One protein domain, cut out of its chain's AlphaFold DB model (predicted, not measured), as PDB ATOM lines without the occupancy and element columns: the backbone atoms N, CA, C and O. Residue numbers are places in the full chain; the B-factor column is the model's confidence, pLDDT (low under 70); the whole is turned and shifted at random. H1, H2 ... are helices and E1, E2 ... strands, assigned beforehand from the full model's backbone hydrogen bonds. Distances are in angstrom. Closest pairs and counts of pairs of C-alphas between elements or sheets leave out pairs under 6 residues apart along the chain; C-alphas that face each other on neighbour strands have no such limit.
ATOM      1  N   THR A 245     170.039 168.488 169.044       39.31
ATOM      2  CA  THR A 245     170.447 169.107 167.771       39.31
ATOM      3  C   THR A 245     169.215 169.340 166.889       39.31
ATOM      4  O   THR A 245     168.490 168.382 166.614       39.31
ATOM      5  N   PRO A 246     168.913 170.582 166.455       41.31
ATOM      6  CA  PRO A 246     167.816 170.814 165.522       41.31
ATOM      7  C   PRO A 246     168.045 169.992 164.244       41.31
ATOM      8  O   PRO A 246     169.164 169.959 163.733       41.31
ATOM      9  N   GLY A 247     166.990 169.339 163.732       48.09
ATOM     10  CA  GLY A 247     166.987 168.729 162.392       48.09
ATOM     11  C   GLY A 247     167.428 169.733 161.316       48.09
ATOM     12  O   GLY A 247     167.552 170.916 161.636       48.09
ATOM     13  N   PRO A 248     167.683 169.300 160.065       52.75
ATOM     14  CA  PRO A 248     168.396 170.094 159.062       52.75
ATOM     15  C   PRO A 248     167.808 171.505 158.952       52.75
ATOM     16  O   PRO A 248     166.738 171.717 158.380       52.75
ATOM     17  N   ALA A 249     168.491 172.469 159.573       54.22
ATOM     18  CA  ALA A 249     168.088 173.860 159.533       54.22
ATOM     19  C   ALA A 249     168.393 174.395 158.129       54.22
ATOM     20  O   ALA A 249     169.434 174.036 157.569       54.22
ATOM     21  N   PRO A 250     167.546 175.269 157.560       61.53
ATOM     22  CA  PRO A 250     167.875 175.967 156.335       61.53
ATOM     23  C   PRO A 250     169.229 176.642 156.497       61.53
ATOM     24  O   PRO A 250     169.483 177.318 157.500       61.53
ATOM     25  N   MET A 251     170.090 176.492 155.499       70.06
ATOM     26  CA  MET A 251     171.456 177.007 155.559       70.06
ATOM     27  C   MET A 251     171.504 178.540 155.676       70.06
ATOM     28  O   MET A 251     172.510 179.106 156.101       70.06
ATOM     29  N   SER A 252     170.405 179.216 155.331       69.44
ATOM     30  CA  SER A 252     170.210 180.667 155.414       69.44
ATOM     31  C   SER A 252     169.456 181.153 156.664       69.44
ATOM     32  O   SER A 252     169.152 182.347 156.770       69.44
ATOM     33  N   HIS A 253     169.157 180.265 157.616       74.38
ATOM     34  CA  HIS A 253     168.451 180.590 158.854       74.38
ATOM     35  C   HIS A 253     169.291 181.497 159.779       74.38
ATOM     36  O   HIS A 253     170.480 181.255 159.986       74.38
ATOM     37  N   LYS A 254     168.683 182.518 160.404       73.50
ATOM     38  CA  LYS A 254     169.381 183.523 161.245       73.50
ATOM     39  C   LYS A 254     170.087 182.938 162.469       73.50
ATOM     40  O   LYS A 254     171.085 183.496 162.916       73.50
ATOM     41  N   ALA A 255     169.562 181.842 163.018       69.12
ATOM     42  CA  ALA A 255     170.198 181.125 164.131       69.12
ATOM     43  C   ALA A 255     171.442 180.319 163.703       69.12
ATOM     44  O   ALA A 255     172.150 179.807 164.564       69.12
ATOM     45  N   GLY A 256     171.715 180.238 162.395       64.62
ATOM     46  CA  GLY A 256     172.816 179.480 161.811       64.62
ATOM     47  C   GLY A 256     172.494 177.997 161.631       64.62
ATOM     48  O   GLY A 256     171.765 177.399 162.423       64.62
ATOM     49  N   ALA A 257     173.055 177.406 160.576       71.31
ATOM     50  CA  ALA A 257     173.119 175.960 160.393       71.31
ATOM     51  C   ALA A 257     174.478 175.428 160.869       71.31
ATOM     52  O   ALA A 257     175.491 176.133 160.821       71.31
ATOM     53  N   MET A 258     174.507 174.170 161.308       79.62
ATOM     54  CA  MET A 258     175.744 173.478 161.674       79.62
ATOM     55  C   MET A 258     176.442 173.027 160.390       79.62
ATOM     56  O   MET A 258     176.236 171.915 159.911       79.62
ATOM     57  N   GLY A 259     177.199 173.944 159.787       80.31
ATOM     58  CA  GLY A 259     177.959 173.707 158.563       80.31
ATOM     59  C   GLY A 259     179.182 172.813 158.778       80.31
ATOM     60  O   GLY A 259     179.420 172.279 159.863       80.31
ATOM     61  N   ARG A 260     179.990 172.659 157.731       87.31
ATOM     62  CA  ARG A 260     181.183 171.799 157.717       87.31
ATOM     63  C   ARG A 260     182.199 172.134 158.813       87.31
ATOM     64  O   ARG A 260     182.806 171.223 159.377       87.31
ATOM     65  N   SER A 261     182.378 173.421 159.120       89.50
ATOM     66  CA  SER A 261     183.311 173.892 160.156       89.50
ATOM     67  C   SER A 261     182.741 173.881 161.579       89.50
ATOM     68  O   SER A 261     183.434 174.284 162.511       89.50
ATOM     69  N   TRP A 262     181.495 173.442 161.783       87.50
ATOM     70  CA  TRP A 262     180.926 173.325 163.125       87.50
ATOM     71  C   TRP A 262     181.658 172.255 163.946       87.50
ATOM     72  O   TRP A 262     181.917 171.161 163.458       87.50
ATOM     73  N   HIS A 263     182.020 172.579 165.185       88.12
ATOM     74  CA  HIS A 263     182.753 171.687 166.080       88.12
ATOM     75  C   HIS A 263     182.610 172.160 167.529       88.12
ATOM     76  O   HIS A 263     182.687 173.360 167.799       88.12
ATOM     77  N   ASN A 264     182.433 171.243 168.485       86.50
ATOM     78  CA  ASN A 264     182.329 171.548 169.919       86.50
ATOM     79  C   ASN A 264     181.297 172.646 170.254       86.50
ATOM     80  O   ASN A 264     181.530 173.503 171.109       86.50
ATOM     81  N   GLY A 265     180.150 172.635 169.569       81.44
ATOM     82  CA  GLY A 265     179.039 173.554 169.839       81.44
ATOM     83  C   GLY A 265     179.213 174.977 169.293       81.44
ATOM     84  O   GLY A 265     178.430 175.854 169.658       81.44
ATOM     85  N   ALA A 266     180.204 175.223 168.433       84.12
ATOM     86  CA  ALA A 266     180.380 176.504 167.756       84.12
ATOM     87  C   ALA A 266     180.951 176.333 166.340       84.12
ATOM     88  O   ALA A 266     181.472 175.284 165.971       84.12
ATOM     89  N   LYS A 267     180.880 177.398 165.537       84.31
ATOM     90  CA  LYS A 267     181.545 177.453 164.234       84.31
ATOM     91  C   LYS A 267     183.042 177.705 164.406       84.31
ATOM     92  O   LYS A 267     183.427 178.681 165.053       84.31
ATOM     93  N   ASP A 268     183.876 176.887 163.777       90.44
ATOM     94  CA  ASP A 268     185.315 177.113 163.727       90.44
ATOM     95  C   ASP A 268     185.667 178.184 162.682       90.44
ATOM     96  O   ASP A 268     185.434 178.026 161.484       90.44
ATOM     97  N   ALA A 269     186.220 179.306 163.147       90.25
ATOM     98  CA  ALA A 269     186.548 180.455 162.307       90.25
ATOM     99  C   ALA A 269     187.935 180.372 161.645       90.25
ATOM    100  O   ALA A 269     188.320 181.304 160.935       90.25
ATOM    101  N   ARG A 270     188.715 179.308 161.890       94.69
ATOM    102  CA  ARG A 270     190.034 179.145 161.270       94.69
ATOM    103  C   ARG A 270     189.898 179.032 159.754       94.69
ATOM    104  O   ARG A 270     189.005 178.362 159.233       94.69
ATOM    105  N   GLU A 271     190.824 179.662 159.039       92.44
ATOM    106  CA  GLU A 271     190.920 179.501 157.591       92.44
ATOM    107  C   GLU A 271     191.104 178.015 157.242       92.44
ATOM    108  O   GLU A 271     191.890 177.306 157.871       92.44
ATOM    109  N   GLY A 272     190.326 177.524 156.275       91.38
ATOM    110  CA  GLY A 272     190.354 176.119 155.872       91.38
ATOM    111  C   GLY A 272     189.642 175.145 156.819       91.38
ATOM    112  O   GLY A 272     189.678 173.948 156.546       91.38
ATOM    113  N   ALA A 273     188.950 175.597 157.876       93.62
ATOM    114  CA  ALA A 273     188.208 174.701 158.777       93.62
ATOM    115  C   ALA A 273     187.171 173.822 158.045       93.62
ATOM    116  O   ALA A 273     186.982 172.657 158.393       93.62
ATOM    117  N   VAL A 274     186.585 174.340 156.960       91.81
ATOM    118  CA  VAL A 274     185.705 173.604 156.030       91.81
ATOM    119  C   VAL A 274     186.340 172.359 155.412       91.81
ATOM    120  O   VAL A 274     185.624 171.513 154.894       91.81
ATOM    121  N   ASN A 275     187.664 172.216 155.454       92.88
ATOM    122  CA  ASN A 275     188.382 171.074 154.892       92.88
ATOM    123  C   ASN A 275     188.681 169.991 155.936       92.88
ATOM    124  O   ASN A 275     189.154 168.920 155.568       92.88
ATOM    125  N   LEU A 276     188.432 170.251 157.222       92.69
ATOM    126  CA  LEU A 276     188.825 169.357 158.315       92.69
ATOM    127  C   LEU A 276     187.778 168.273 158.618       92.69
ATOM    128  O   LEU A 276     188.109 167.272 159.243       92.69
ATOM    129  N   GLY A 277     186.528 168.457 158.179       90.12
ATOM    130  CA  GLY A 277     185.420 167.525 158.421       90.12
ATOM    131  C   GLY A 277     185.043 167.344 159.893       90.12
ATOM    132  O   GLY A 277     184.550 166.292 160.279       90.12
ATOM    133  N   LEU A 278     185.247 168.377 160.716       90.00
ATOM    134  CA  LEU A 278     185.034 168.319 162.166       90.00
ATOM    135  C   LEU A 278     183.595 167.936 162.540       90.00
ATOM    136  O   LEU A 278     183.395 167.032 163.347       90.00
ATOM    137  N   ASN A 279     182.600 168.580 161.920       87.31
ATOM    138  CA  ASN A 279     181.191 168.282 162.180       87.31
ATOM    139  C   ASN A 279     180.838 166.841 161.774       87.31
ATOM    140  O   ASN A 279     180.145 166.116 162.483       87.31
ATOM    141  N   PHE A 280     181.353 166.411 160.621       88.56
ATOM    142  CA  PHE A 280     181.117 165.072 160.092       88.56
ATOM    143  C   PHE A 280     181.707 163.995 161.013       88.56
ATOM    144  O   PHE A 280     181.033 163.028 161.361       88.56
ATOM    145  N   ASP A 281     182.939 164.203 161.478       91.00
ATOM    146  CA  ASP A 281     183.620 163.354 162.453       91.00
ATOM    147  C   ASP A 281     182.876 163.266 163.799       91.00
ATOM    148  O   ASP A 281     182.730 162.172 164.343       91.00
ATOM    149  N   GLU A 282     182.358 164.380 164.327       89.38
ATOM    150  CA  GLU A 282     181.565 164.385 165.567       89.38
ATOM    151  C   GLU A 282     180.289 163.549 165.450       89.38
ATOM    152  O   GLU A 282     179.996 162.742 166.338       89.38
ATOM    153  N   GLN A 283     179.554 163.708 164.347       86.56
ATOM    154  CA  GLN A 283     178.340 162.937 164.083       86.56
ATOM    155  C   GLN A 283     178.638 161.436 164.019       86.56
ATOM    156  O   GLN A 283     177.930 160.638 164.638       86.56
ATOM    157  N   TRP A 284     179.721 161.047 163.344       89.94
ATOM    158  CA  TRP A 284     180.140 159.650 163.264       89.94
ATOM    159  C   TRP A 284     180.648 159.090 164.589       89.94
ATOM    160  O   TRP A 284     180.234 157.996 164.963       89.94
ATOM    161  N   ARG A 285     181.489 159.816 165.337       91.81
ATOM    162  CA  ARG A 285     181.924 159.382 166.680       91.81
ATOM    163  C   ARG A 285     180.729 159.103 167.570       91.81
ATOM    164  O   ARG A 285     180.668 158.064 168.222       91.81
ATOM    165  N   ARG A 286     179.745 159.994 167.534       85.12
ATOM    166  CA  ARG A 286     178.518 159.816 168.285       85.12
ATOM    167  C   ARG A 286     177.696 158.624 167.791       85.12
ATOM    168  O   ARG A 286     177.186 157.868 168.613       85.12
ATOM    169  N   ALA A 287     177.592 158.419 166.480       83.62
ATOM    170  CA  ALA A 287     176.953 157.228 165.930       83.62
ATOM    171  C   ALA A 287     177.655 155.945 166.411       83.62
ATOM    172  O   ALA A 287     176.985 155.016 166.846       83.62
ATOM    173  N   MET A 288     178.990 155.914 166.449       88.38
ATOM    174  CA  MET A 288     179.752 154.776 166.980       88.38
ATOM    175  C   MET A 288     179.505 154.539 168.479       88.38
ATOM    176  O   MET A 288     179.407 153.391 168.898       88.38
ATOM    177  N   GLU A 289     179.376 155.597 169.289       87.06
ATOM    178  CA  GLU A 289     179.021 155.479 170.715       87.06
ATOM    179  C   GLU A 289     177.613 154.913 170.926       87.06
ATOM    180  O   GLU A 289     177.391 154.108 171.830       87.06
ATOM    181  N   VAL A 290     176.655 155.364 170.114       85.81
ATOM    182  CA  VAL A 290     175.268 154.886 170.151       85.81
ATOM    183  C   VAL A 290     175.177 153.441 169.660       85.81
ATOM    184  O   VAL A 290     174.329 152.695 170.146       85.81
ATOM    185  N   ASN A 291     176.066 153.050 168.741       83.94
ATOM    186  CA  ASN A 291     176.120 151.736 168.109       83.94
ATOM    187  C   ASN A 291     174.760 151.316 167.505       83.94
ATOM    188  O   ASN A 291     174.188 150.297 167.908       83.94
ATOM    189  N   PRO A 292     174.189 152.118 166.583       81.94
ATOM    190  CA  PRO A 292     172.921 151.794 165.953       81.94
ATOM    191  C   PRO A 292     173.085 150.599 165.008       81.94
ATOM    192  O   PRO A 292     174.170 150.332 164.497       81.94
ATOM    193  N   ALA A 293     171.984 149.911 164.707       76.88
ATOM    194  CA  ALA A 293     171.987 148.841 163.706       76.88
ATOM    195  C   ALA A 293     172.176 149.361 162.266       76.88
ATOM    196  O   ALA A 293     172.563 148.603 161.383       76.88
ATOM    197  N   PHE A 294     171.886 150.642 162.025       76.88
ATOM    198  CA  PHE A 294     171.935 151.280 160.713       76.88
ATOM    199  C   PHE A 294     172.318 152.758 160.852       76.88
ATOM    200  O   PHE A 294     171.878 153.430 161.786       76.88
ATOM    201  N   ILE A 295     173.118 153.260 159.912       79.38
ATOM    202  CA  ILE A 295     173.473 154.677 159.788       79.38
ATOM    203  C   ILE A 295     173.116 155.112 158.374       79.38
ATOM    204  O   ILE A 295     173.573 154.507 157.406       79.38
ATOM    205  N   PHE A 296     172.328 156.179 158.266       77.56
ATOM    206  CA  PHE A 296     171.978 156.784 156.988       77.56
ATOM    207  C   PHE A 296     172.792 158.056 156.758       77.56
ATOM    208  O   PHE A 296     172.745 158.977 157.572       77.56
ATOM    209  N   VAL A 297     173.516 158.114 155.641       81.31
ATOM    210  CA  VAL A 297     174.235 159.312 155.192       81.31
ATOM    211  C   VAL A 297     173.430 159.925 154.054       81.31
ATOM    212  O   VAL A 297     173.268 159.304 153.011       81.31
ATOM    213  N   THR A 298     172.882 161.118 154.276       73.75
ATOM    214  CA  THR A 298     171.805 161.675 153.440       73.75
ATOM    215  C   THR A 298     172.279 162.457 152.209       73.75
ATOM    216  O   THR A 298     171.449 162.750 151.359       73.75
ATOM    217  N   GLY A 299     173.550 162.870 152.124       76.44
ATOM    218  CA  GLY A 299     174.036 163.810 151.097       76.44
ATOM    219  C   GLY A 299     175.194 163.269 150.258       76.44
ATOM    220  O   GLY A 299     176.251 162.935 150.801       76.44
ATOM    221  N   TRP A 300     174.997 163.209 148.940       80.12
ATOM    222  CA  TRP A 300     176.016 162.865 147.948       80.12
ATOM    223  C   TRP A 300     175.700 163.533 146.599       80.12
ATOM    224  O   TRP A 300     174.761 163.132 145.914       80.12
ATOM    225  N   ASN A 301     176.532 164.489 146.181       76.94
ATOM    226  CA  ASN A 301     176.549 165.104 144.848       76.94
ATOM    227  C   ASN A 301     175.240 165.790 144.398       76.94
ATOM    228  O   ASN A 301     174.899 165.809 143.212       76.94
ATOM    229  N   GLU A 302     174.506 166.379 145.328       72.88
ATOM    230  CA  GLU A 302     173.294 167.153 145.104       72.88
ATOM    231  C   GLU A 302     173.652 168.630 144.877       72.88
ATOM    232  O   GLU A 302     173.445 169.463 145.745       72.88
ATOM    233  N   TRP A 303     174.191 169.000 143.708       74.00
ATOM    234  CA  TRP A 303     174.633 170.378 143.372       74.00
ATOM    235  C   TRP A 303     173.500 171.407 143.168       74.00
ATOM    236  O   TRP A 303     173.573 172.273 142.291       74.00
ATOM    237  N   ILE A 304     172.428 171.329 143.954       72.81
ATOM    238  CA  ILE A 304     171.242 172.177 143.832       72.81
ATOM    239  C   ILE A 304     170.978 172.892 145.161       72.81
ATOM    240  O   ILE A 304     171.140 172.337 146.243       72.81
ATOM    241  N   ALA A 305     170.566 174.156 145.053       76.81
ATOM    242  CA  ALA A 305     170.113 174.982 146.166       76.81
ATOM    243  C   ALA A 305     168.606 175.222 146.019       76.81
ATOM    244  O   ALA A 305     168.186 176.093 145.248       76.81
ATOM    245  N   GLY A 306     167.778 174.457 146.726       77.31
ATOM    246  CA  GLY A 306     166.332 174.668 146.696       77.31
ATOM    247  C   GLY A 306     165.967 175.990 147.379       77.31
ATOM    248  O   GLY A 306     166.351 176.211 148.527       77.31
ATOM    249  N   ARG A 307     165.241 176.882 146.686       84.12
ATOM    250  CA  ARG A 307     164.726 178.137 147.265       84.12
ATOM    251  C   ARG A 307     163.244 178.008 147.581       84.12
ATOM    252  O   ARG A 307     162.435 177.867 146.665       84.12
ATOM    253  N   TYR A 308     162.891 178.175 148.849       82.38
ATOM    254  CA  TYR A 308     161.523 178.038 149.339       82.38
ATOM    255  C   TYR A 308     161.065 179.280 150.108       82.38
ATOM    256  O   TYR A 308     161.850 180.175 150.429       82.38
ATOM    257  N   THR A 309     159.766 179.339 150.392       83.75
ATOM    258  CA  THR A 309     159.179 180.263 151.375       83.75
ATOM    259  C   THR A 309     158.935 179.567 152.714       83.75
ATOM    260  O   THR A 309     159.001 180.211 153.756       83.75
ATOM    261  N   GLU A 310     158.713 178.250 152.695       81.12
ATOM    262  CA  GLU A 310     158.513 177.396 153.869       81.12
ATOM    263  C   GLU A 310     159.198 176.038 153.641       81.12
ATOM    264  O   GLU A 310     159.165 175.505 152.531       81.12
ATOM    265  N   TRP A 311     159.833 175.487 154.678       72.75
ATOM    266  CA  TRP A 311     160.464 174.165 154.658       72.75
ATOM    267  C   TRP A 311     160.481 173.547 156.059       72.75
ATOM    268  O   TRP A 311     161.073 174.112 156.982       72.75
ATOM    269  N   SER A 312     159.886 172.361 156.228       74.19
ATOM    270  CA  SER A 312     159.671 171.754 157.551       74.19
ATOM    271  C   SER A 312     158.969 172.762 158.484       74.19
ATOM    272  O   SER A 312     157.892 173.254 158.161       74.19
ATOM    273  N   LYS A 313     159.567 173.105 159.626       73.56
ATOM    274  CA  LYS A 313     159.073 174.131 160.561       73.56
ATOM    275  C   LYS A 313     159.587 175.549 160.282       73.56
ATOM    276  O   LYS A 313     159.290 176.449 161.060       73.56
ATOM    277  N   TYR A 314     160.424 175.729 159.264       76.69
ATOM    278  CA  TYR A 314     161.121 176.982 158.995       76.69
ATOM    279  C   TYR A 314     160.412 177.798 157.923       76.69
ATOM    280  O   TYR A 314     159.892 177.250 156.953       76.69
ATOM    281  N   THR A 315     160.465 179.117 158.071       84.69
ATOM    282  CA  THR A 315     159.929 180.074 157.105       84.69
ATOM    283  C   THR A 315     161.026 181.017 156.623       84.69
ATOM    284  O   THR A 315     162.059 181.208 157.269       84.69
ATOM    285  N   ASP A 316     160.838 181.626 155.460       82.88
ATOM    286  CA  ASP A 316     161.780 182.609 154.928       82.88
ATOM    287  C   ASP A 316     161.911 183.867 155.810       82.88
ATOM    288  O   ASP A 316     162.944 184.540 155.779       82.88
ATOM    289  N   ALA A 317     160.927 184.141 156.671       85.81
ATOM    290  CA  ALA A 317     161.000 185.161 157.713       85.81
ATOM    291  C   ALA A 317     162.099 184.868 158.752       85.81
ATOM    292  O   ALA A 317     162.671 185.796 159.346       85.81
ATOM    293  N   ASP A 318     162.453 183.594 158.929       79.75
ATOM    294  CA  ASP A 318     163.521 183.145 159.820       79.75
ATOM    295  C   ASP A 318     164.916 183.279 159.186       79.75
ATOM    296  O   ASP A 318     165.933 183.120 159.867       79.75
ATOM    297  N   CYS A 319     164.993 183.620 157.895       79.75
ATOM    298  CA  CYS A 319     166.232 183.697 157.123       79.75
ATOM    299  C   CYS A 319     166.780 185.127 157.021       79.75
ATOM    300  O   CYS A 319     166.041 186.104 157.152       79.75
ATOM    301  N   TYR A 320     168.088 185.276 156.772       76.00
ATOM    302  CA  TYR A 320     168.746 186.597 156.678       76.00
ATOM    303  C   TYR A 320     168.050 187.568 155.709       76.00
ATOM    304  O   TYR A 320     168.057 188.776 155.950       76.00
ATOM    305  N   TYR A 321     167.415 187.037 154.661       77.69
ATOM    306  CA  TYR A 321     166.640 187.792 153.682       77.69
ATOM    307  C   TYR A 321     165.261 187.140 153.473       77.69
ATOM    308  O   TYR A 321     165.213 185.927 153.250       77.69
ATOM    309  N   PRO A 322     164.155 187.914 153.490       77.31
ATOM    310  CA  PRO A 322     162.836 187.427 153.075       77.31
ATOM    311  C   PRO A 322     162.875 186.844 151.652       77.31
ATOM    312  O   PRO A 322     163.534 187.405 150.774       77.31
ATOM    313  N   GLY A 323     162.198 185.720 151.414       77.62
ATOM    314  CA  GLY A 323     162.278 184.946 150.169       77.62
ATOM    315  C   GLY A 323     163.597 184.192 149.954       77.62
ATOM    316  O   GLY A 323     163.875 183.758 148.832       77.62
ATOM    317  N   GLY A 324     164.438 184.091 150.989       77.62
ATOM    318  CA  GLY A 324     165.786 183.528 150.942       77.62
ATOM    319  C   GLY A 324     165.969 182.264 151.778       77.62
ATOM    320  O   GLY A 324     167.066 182.066 152.301       77.62
ATOM    321  N   LEU A 325     164.936 181.432 151.951       81.00
ATOM    322  CA  LEU A 325     165.090 180.111 152.570       81.00
ATOM    323  C   LEU A 325     165.746 179.173 151.553       81.00
ATOM    324  O   LEU A 325     165.101 178.745 150.599       81.00
ATOM    325  N   PHE A 326     167.034 178.888 151.754       79.50
ATOM    326  CA  PHE A 326     167.800 177.953 150.935       79.50
ATOM    327  C   PHE A 326     168.052 176.660 151.704       79.50
ATOM    328  O   PHE A 326     168.518 176.687 152.850       79.50
ATOM    329  N   VAL A 327     167.750 175.542 151.055       73.50
ATOM    330  CA  VAL A 327     167.941 174.186 151.576       73.50
ATOM    331  C   VAL A 327     168.982 173.466 150.713       73.50
ATOM    332  O   VAL A 327     169.217 173.849 149.566       73.50
ATOM    333  N   ASP A 328     169.621 172.458 151.305       71.81
ATOM    334  CA  ASP A 328     170.630 171.574 150.708       71.81
ATOM    335  C   ASP A 328     172.018 172.211 150.558       71.81
ATOM    336  O   ASP A 328     172.793 172.181 151.520       71.81
ATOM    337  N   GLN A 329     172.353 172.796 149.403       72.38
ATOM    338  CA  GLN A 329     173.678 173.381 149.161       72.38
ATOM    339  C   GLN A 329     173.592 174.887 148.950       72.38
ATOM    340  O   GLN A 329     172.908 175.358 148.053       72.38
ATOM    341  N   TYR A 330     174.335 175.670 149.729       67.44
ATOM    342  CA  TYR A 330     174.403 177.124 149.541       67.44
ATOM    343  C   TYR A 330     175.836 177.624 149.340       67.44
ATOM    344  O   TYR A 330     176.090 178.481 148.494       67.44
ATOM    345  N   THR A 331     176.790 177.092 150.104       80.12
ATOM    346  CA  THR A 331     178.218 177.430 149.993       80.12
ATOM    347  C   THR A 331     179.077 176.225 150.361       80.12
ATOM    348  O   THR A 331     178.566 175.234 150.872       80.12
ATOM    349  N   HIS A 332     180.399 176.324 150.182       84.50
ATOM    350  CA  HIS A 332     181.323 175.285 150.642       84.50
ATOM    351  C   HIS A 332     181.148 174.968 152.140       84.50
ATOM    352  O   HIS A 332     181.156 173.808 152.528       84.50
ATOM    353  N   GLU A 333     180.929 175.987 152.975       85.06
ATOM    354  CA  GLU A 333     180.651 175.823 154.407       85.06
ATOM    355  C   GLU A 333     179.287 175.176 154.664       85.06
ATOM    356  O   GLU A 333     179.146 174.350 155.566       85.06
ATOM    357  N   TYR A 334     178.285 175.565 153.879       80.12
ATOM    358  CA  TYR A 334     176.908 175.150 154.074       80.12
ATOM    359  C   TYR A 334     176.459 174.220 152.955       80.12
ATOM    360  O   TYR A 334     175.676 174.594 152.081       80.12
ATOM    361  N   SER A 335     177.017 173.017 153.016       79.19
ATOM    362  CA  SER A 335     176.787 171.928 152.088       79.19
ATOM    363  C   SER A 335     176.809 170.608 152.863       79.19
ATOM    364  O   SER A 335     177.688 170.423 153.709       79.19
ATOM    365  N   ARG A 336     175.844 169.715 152.610       76.81
ATOM    366  CA  ARG A 336     175.713 168.415 153.314       76.81
ATOM    367  C   ARG A 336     176.415 167.242 152.622       76.81
ATOM    368  O   ARG A 336     176.347 166.107 153.080       76.81
ATOM    369  N   ASP A 337     177.062 167.542 151.513       83.19
ATOM    370  CA  ASP A 337     177.515 166.605 150.498       83.19
ATOM    371  C   ASP A 337     178.935 166.078 150.757       83.19
ATOM    372  O   ASP A 337     179.774 166.774 151.334       83.19
ATOM    373  N   CYS A 338     179.221 164.829 150.389       87.88
ATOM    374  CA  CYS A 338     180.511 164.180 150.681       87.88
ATOM    375  C   CYS A 338     181.317 163.795 149.433       87.88
ATOM    376  O   CYS A 338     182.399 163.214 149.566       87.88
ATOM    377  N   GLU A 339     180.812 164.095 148.238       88.56
ATOM    378  CA  GLU A 339     181.495 163.826 146.981       88.56
ATOM    379  C   GLU A 339     182.788 164.636 146.852       88.56
ATOM    380  O   GLU A 339     182.922 165.719 147.421       88.56
ATOM    381  N   PRO A 340     183.755 164.158 146.059       89.62
ATOM    382  CA  PRO A 340     184.937 164.950 145.790       89.62
ATOM    383  C   PRO A 340     184.672 166.217 144.952       89.62
ATOM    384  O   PRO A 340     184.056 166.156 143.890       89.62
ATOM    385  N   MET A 341     185.265 167.344 145.355       86.75
ATOM    386  CA  MET A 341     185.142 168.661 144.727       86.75
ATOM    387  C   MET A 341     186.508 169.257 144.344       86.75
ATOM    388  O   MET A 341     187.297 169.676 145.199       86.75
ATOM    389  N   ARG A 342     186.763 169.410 143.038       82.69
ATOM    390  CA  ARG A 342     187.938 170.145 142.532       82.69
ATOM    391  C   ARG A 342     187.832 171.637 142.878       82.69
ATOM    392  O   ARG A 342     186.809 172.258 142.614       82.69
ATOM    393  N   GLY A 343     188.899 172.213 143.437       82.12
ATOM    394  CA  GLY A 343     188.939 173.620 143.866       82.12
ATOM    395  C   GLY A 343     188.206 173.918 145.184       82.12
ATOM    396  O   GLY A 343     188.186 175.068 145.613       82.12
ATOM    397  N   GLY A 344     187.615 172.899 145.822       88.00
ATOM    398  CA  GLY A 344     187.003 172.976 147.150       88.00
ATOM    399  C   GLY A 344     187.739 172.092 148.155       88.00
ATOM    400  O   GLY A 344     188.952 172.196 148.310       88.00
ATOM    401  N   HIS A 345     187.012 171.193 148.818       88.94
ATOM    402  CA  HIS A 345     187.562 170.262 149.813       88.94
ATOM    403  C   HIS A 345     188.268 169.032 149.220       88.94
ATOM    404  O   HIS A 345     188.604 168.104 149.958       88.94
ATOM    405  N   THR A 346     188.521 168.996 147.910       89.44
ATOM    406  CA  THR A 346     189.146 167.860 147.212       89.44
ATOM    407  C   THR A 346     188.370 166.571 147.458       89.44
ATOM    408  O   THR A 346     187.270 166.453 146.958       89.44
ATOM    409  N   ASP A 347     188.874 165.619 148.228       89.81
ATOM    410  CA  ASP A 347     188.228 164.342 148.551       89.81
ATOM    411  C   ASP A 347     188.183 164.084 150.070       89.81
ATOM    412  O   ASP A 347     187.972 162.954 150.511       89.81
ATOM    413  N   ASN A 348     188.350 165.132 150.887       90.69
ATOM    414  CA  ASN A 348     188.479 165.001 152.340       90.69
ATOM    415  C   ASN A 348     187.283 164.271 152.970       90.69
ATOM    416  O   ASN A 348     187.469 163.361 153.777       90.69
ATOM    417  N   TYR A 349     186.059 164.637 152.581       91.25
ATOM    418  CA  TYR A 349     184.832 164.043 153.122       91.25
ATOM    419  C   TYR A 349     184.597 162.621 152.624       91.25
ATOM    420  O   TYR A 349     184.194 161.766 153.408       91.25
ATOM    421  N   TYR A 350     184.937 162.337 151.366       91.88
ATOM    422  CA  TYR A 350     184.891 160.985 150.820       91.88
ATOM    423  C   TYR A 350     185.770 160.020 151.625       91.88
ATOM    424  O   TYR A 350     185.302 158.963 152.047       91.88
ATOM    425  N   TYR A 351     187.024 160.391 151.912       91.44
ATOM    426  CA  TYR A 351     187.918 159.527 152.689       91.44
ATOM    427  C   TYR A 351     187.530 159.430 154.163       91.44
ATOM    428  O   TYR A 351     187.698 158.365 154.759       91.44
ATOM    429  N   GLN A 352     186.972 160.490 154.756       93.25
ATOM    430  CA  GLN A 352     186.399 160.394 156.099       93.25
ATOM    431  C   GLN A 352     185.213 159.431 156.129       93.25
ATOM    432  O   GLN A 352     185.161 158.569 157.006       93.25
ATOM    433  N   LEU A 353     184.306 159.524 155.152       93.25
ATOM    434  CA  LEU A 353     183.165 158.623 155.022       93.25
ATOM    435  C   LEU A 353     183.641 157.178 154.863       93.25
ATOM    436  O   LEU A 353     183.244 156.320 155.645       93.25
ATOM    437  N   ALA A 354     184.550 156.917 153.921       93.06
ATOM    438  CA  ALA A 354     185.111 155.586 153.710       93.06
ATOM    439  C   ALA A 354     185.774 155.040 154.987       93.06
ATOM    440  O   ALA A 354     185.553 153.890 155.366       93.06
ATOM    441  N   ALA A 355     186.551 155.860 155.697       93.56
ATOM    442  CA  ALA A 355     187.196 155.448 156.937       93.56
ATOM    443  C   ALA A 355     186.181 155.140 158.052       93.56
ATOM    444  O   ALA A 355     186.382 154.196 158.819       93.56
ATOM    445  N   TRP A 356     185.098 155.909 158.163       94.31
ATOM    446  CA  TRP A 356     184.042 155.668 159.144       94.31
ATOM    447  C   TRP A 356     183.200 154.439 158.825       94.31
ATOM    448  O   TRP A 356     183.008 153.600 159.704       94.31
ATOM    449  N   VAL A 357     182.799 154.265 157.566       93.62
ATOM    450  CA  VAL A 357     182.086 153.070 157.098       93.62
ATOM    451  C   VAL A 357     182.894 151.812 157.404       93.62
ATOM    452  O   VAL A 357     182.357 150.870 157.976       93.62
ATOM    453  N   ARG A 358     184.205 151.820 157.138       93.56
ATOM    454  CA  ARG A 358     185.110 150.700 157.457       93.56
ATOM    455  C   ARG A 358     185.221 150.415 158.959       93.56
ATOM    456  O   ARG A 358     185.420 149.266 159.338       93.56
ATOM    457  N   ARG A 359     185.098 151.427 159.827       93.94
ATOM    458  CA  ARG A 359     185.064 151.237 161.292       93.94
ATOM    459  C   ARG A 359     183.719 150.704 161.780       93.94
ATOM    460  O   ARG A 359     183.708 149.900 162.703       93.94
ATOM    461  N   PHE A 360     182.619 151.153 161.178       91.50
ATOM    462  CA  PHE A 360     181.265 150.757 161.555       91.50
ATOM    463  C   PHE A 360     180.915 149.349 161.055       91.50
ATOM    464  O   PHE A 360     180.506 148.499 161.839       91.50
ATOM    465  N   LYS A 361     181.124 149.085 159.760       88.94
ATOM    466  CA  LYS A 361     180.826 147.798 159.112       88.94
ATOM    467  C   LYS A 361     181.932 146.755 159.296       88.94
ATOM    468  O   LYS A 361     181.683 145.561 159.157       88.94
ATOM    469  N   GLY A 362     183.155 147.194 159.593       89.44
ATOM    470  CA  GLY A 362     184.352 146.362 159.509       89.44
ATOM    471  C   GLY A 362     184.931 146.318 158.092       89.44
ATOM    472  O   GLY A 362     184.435 146.949 157.159       89.44
TER     473      GLY A 362
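What this domain is: This is residues 245 to 362 of the 563 residues of the protein "Uroporphyrinogen_deCOase domain-containing protein" of Candidatus Hydrogenedentes bacterium (UniProt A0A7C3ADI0). Long loops with little regular structure join two helices, H1 and H2, side by side, to a strand hairpin, E1 and E2, toward the far end. The printed part has 118 residues, 35 of them in H1, E1, E2 and H2, in that order; the class is mixed. It is compact, with a radius of gyration of the C-alphas of 14.8 A, spanning 46 by 33 by 25 A.

How they stand to each other: Look at H1, residues 278 to 290, which touches H2, residues 348 to 361; the closest C-alphas, of Met 288 and Phe 360, are 6.9 A apart. They run the same way, a shallow tilt of 6 degrees; every O i to N i+4 pair is within hydrogen-bond range. In the antiparallel hairpin of E1, residues 305 to 308, and E2, residues 325 to 328, N 308 and O 325 are within hydrogen-bond range, 2.9 A.

Where its parts are: Find C-alpha 278 at (185.034, 168.319, 162.166); H1 runs 18.4 A from it. H2 runs 20.0 A to C-alpha 361 at (180.826, 147.798, 159.112).

The domain as a whole: The three links are long, the printed part has no cut, and 10 residues have pLDDT under 70.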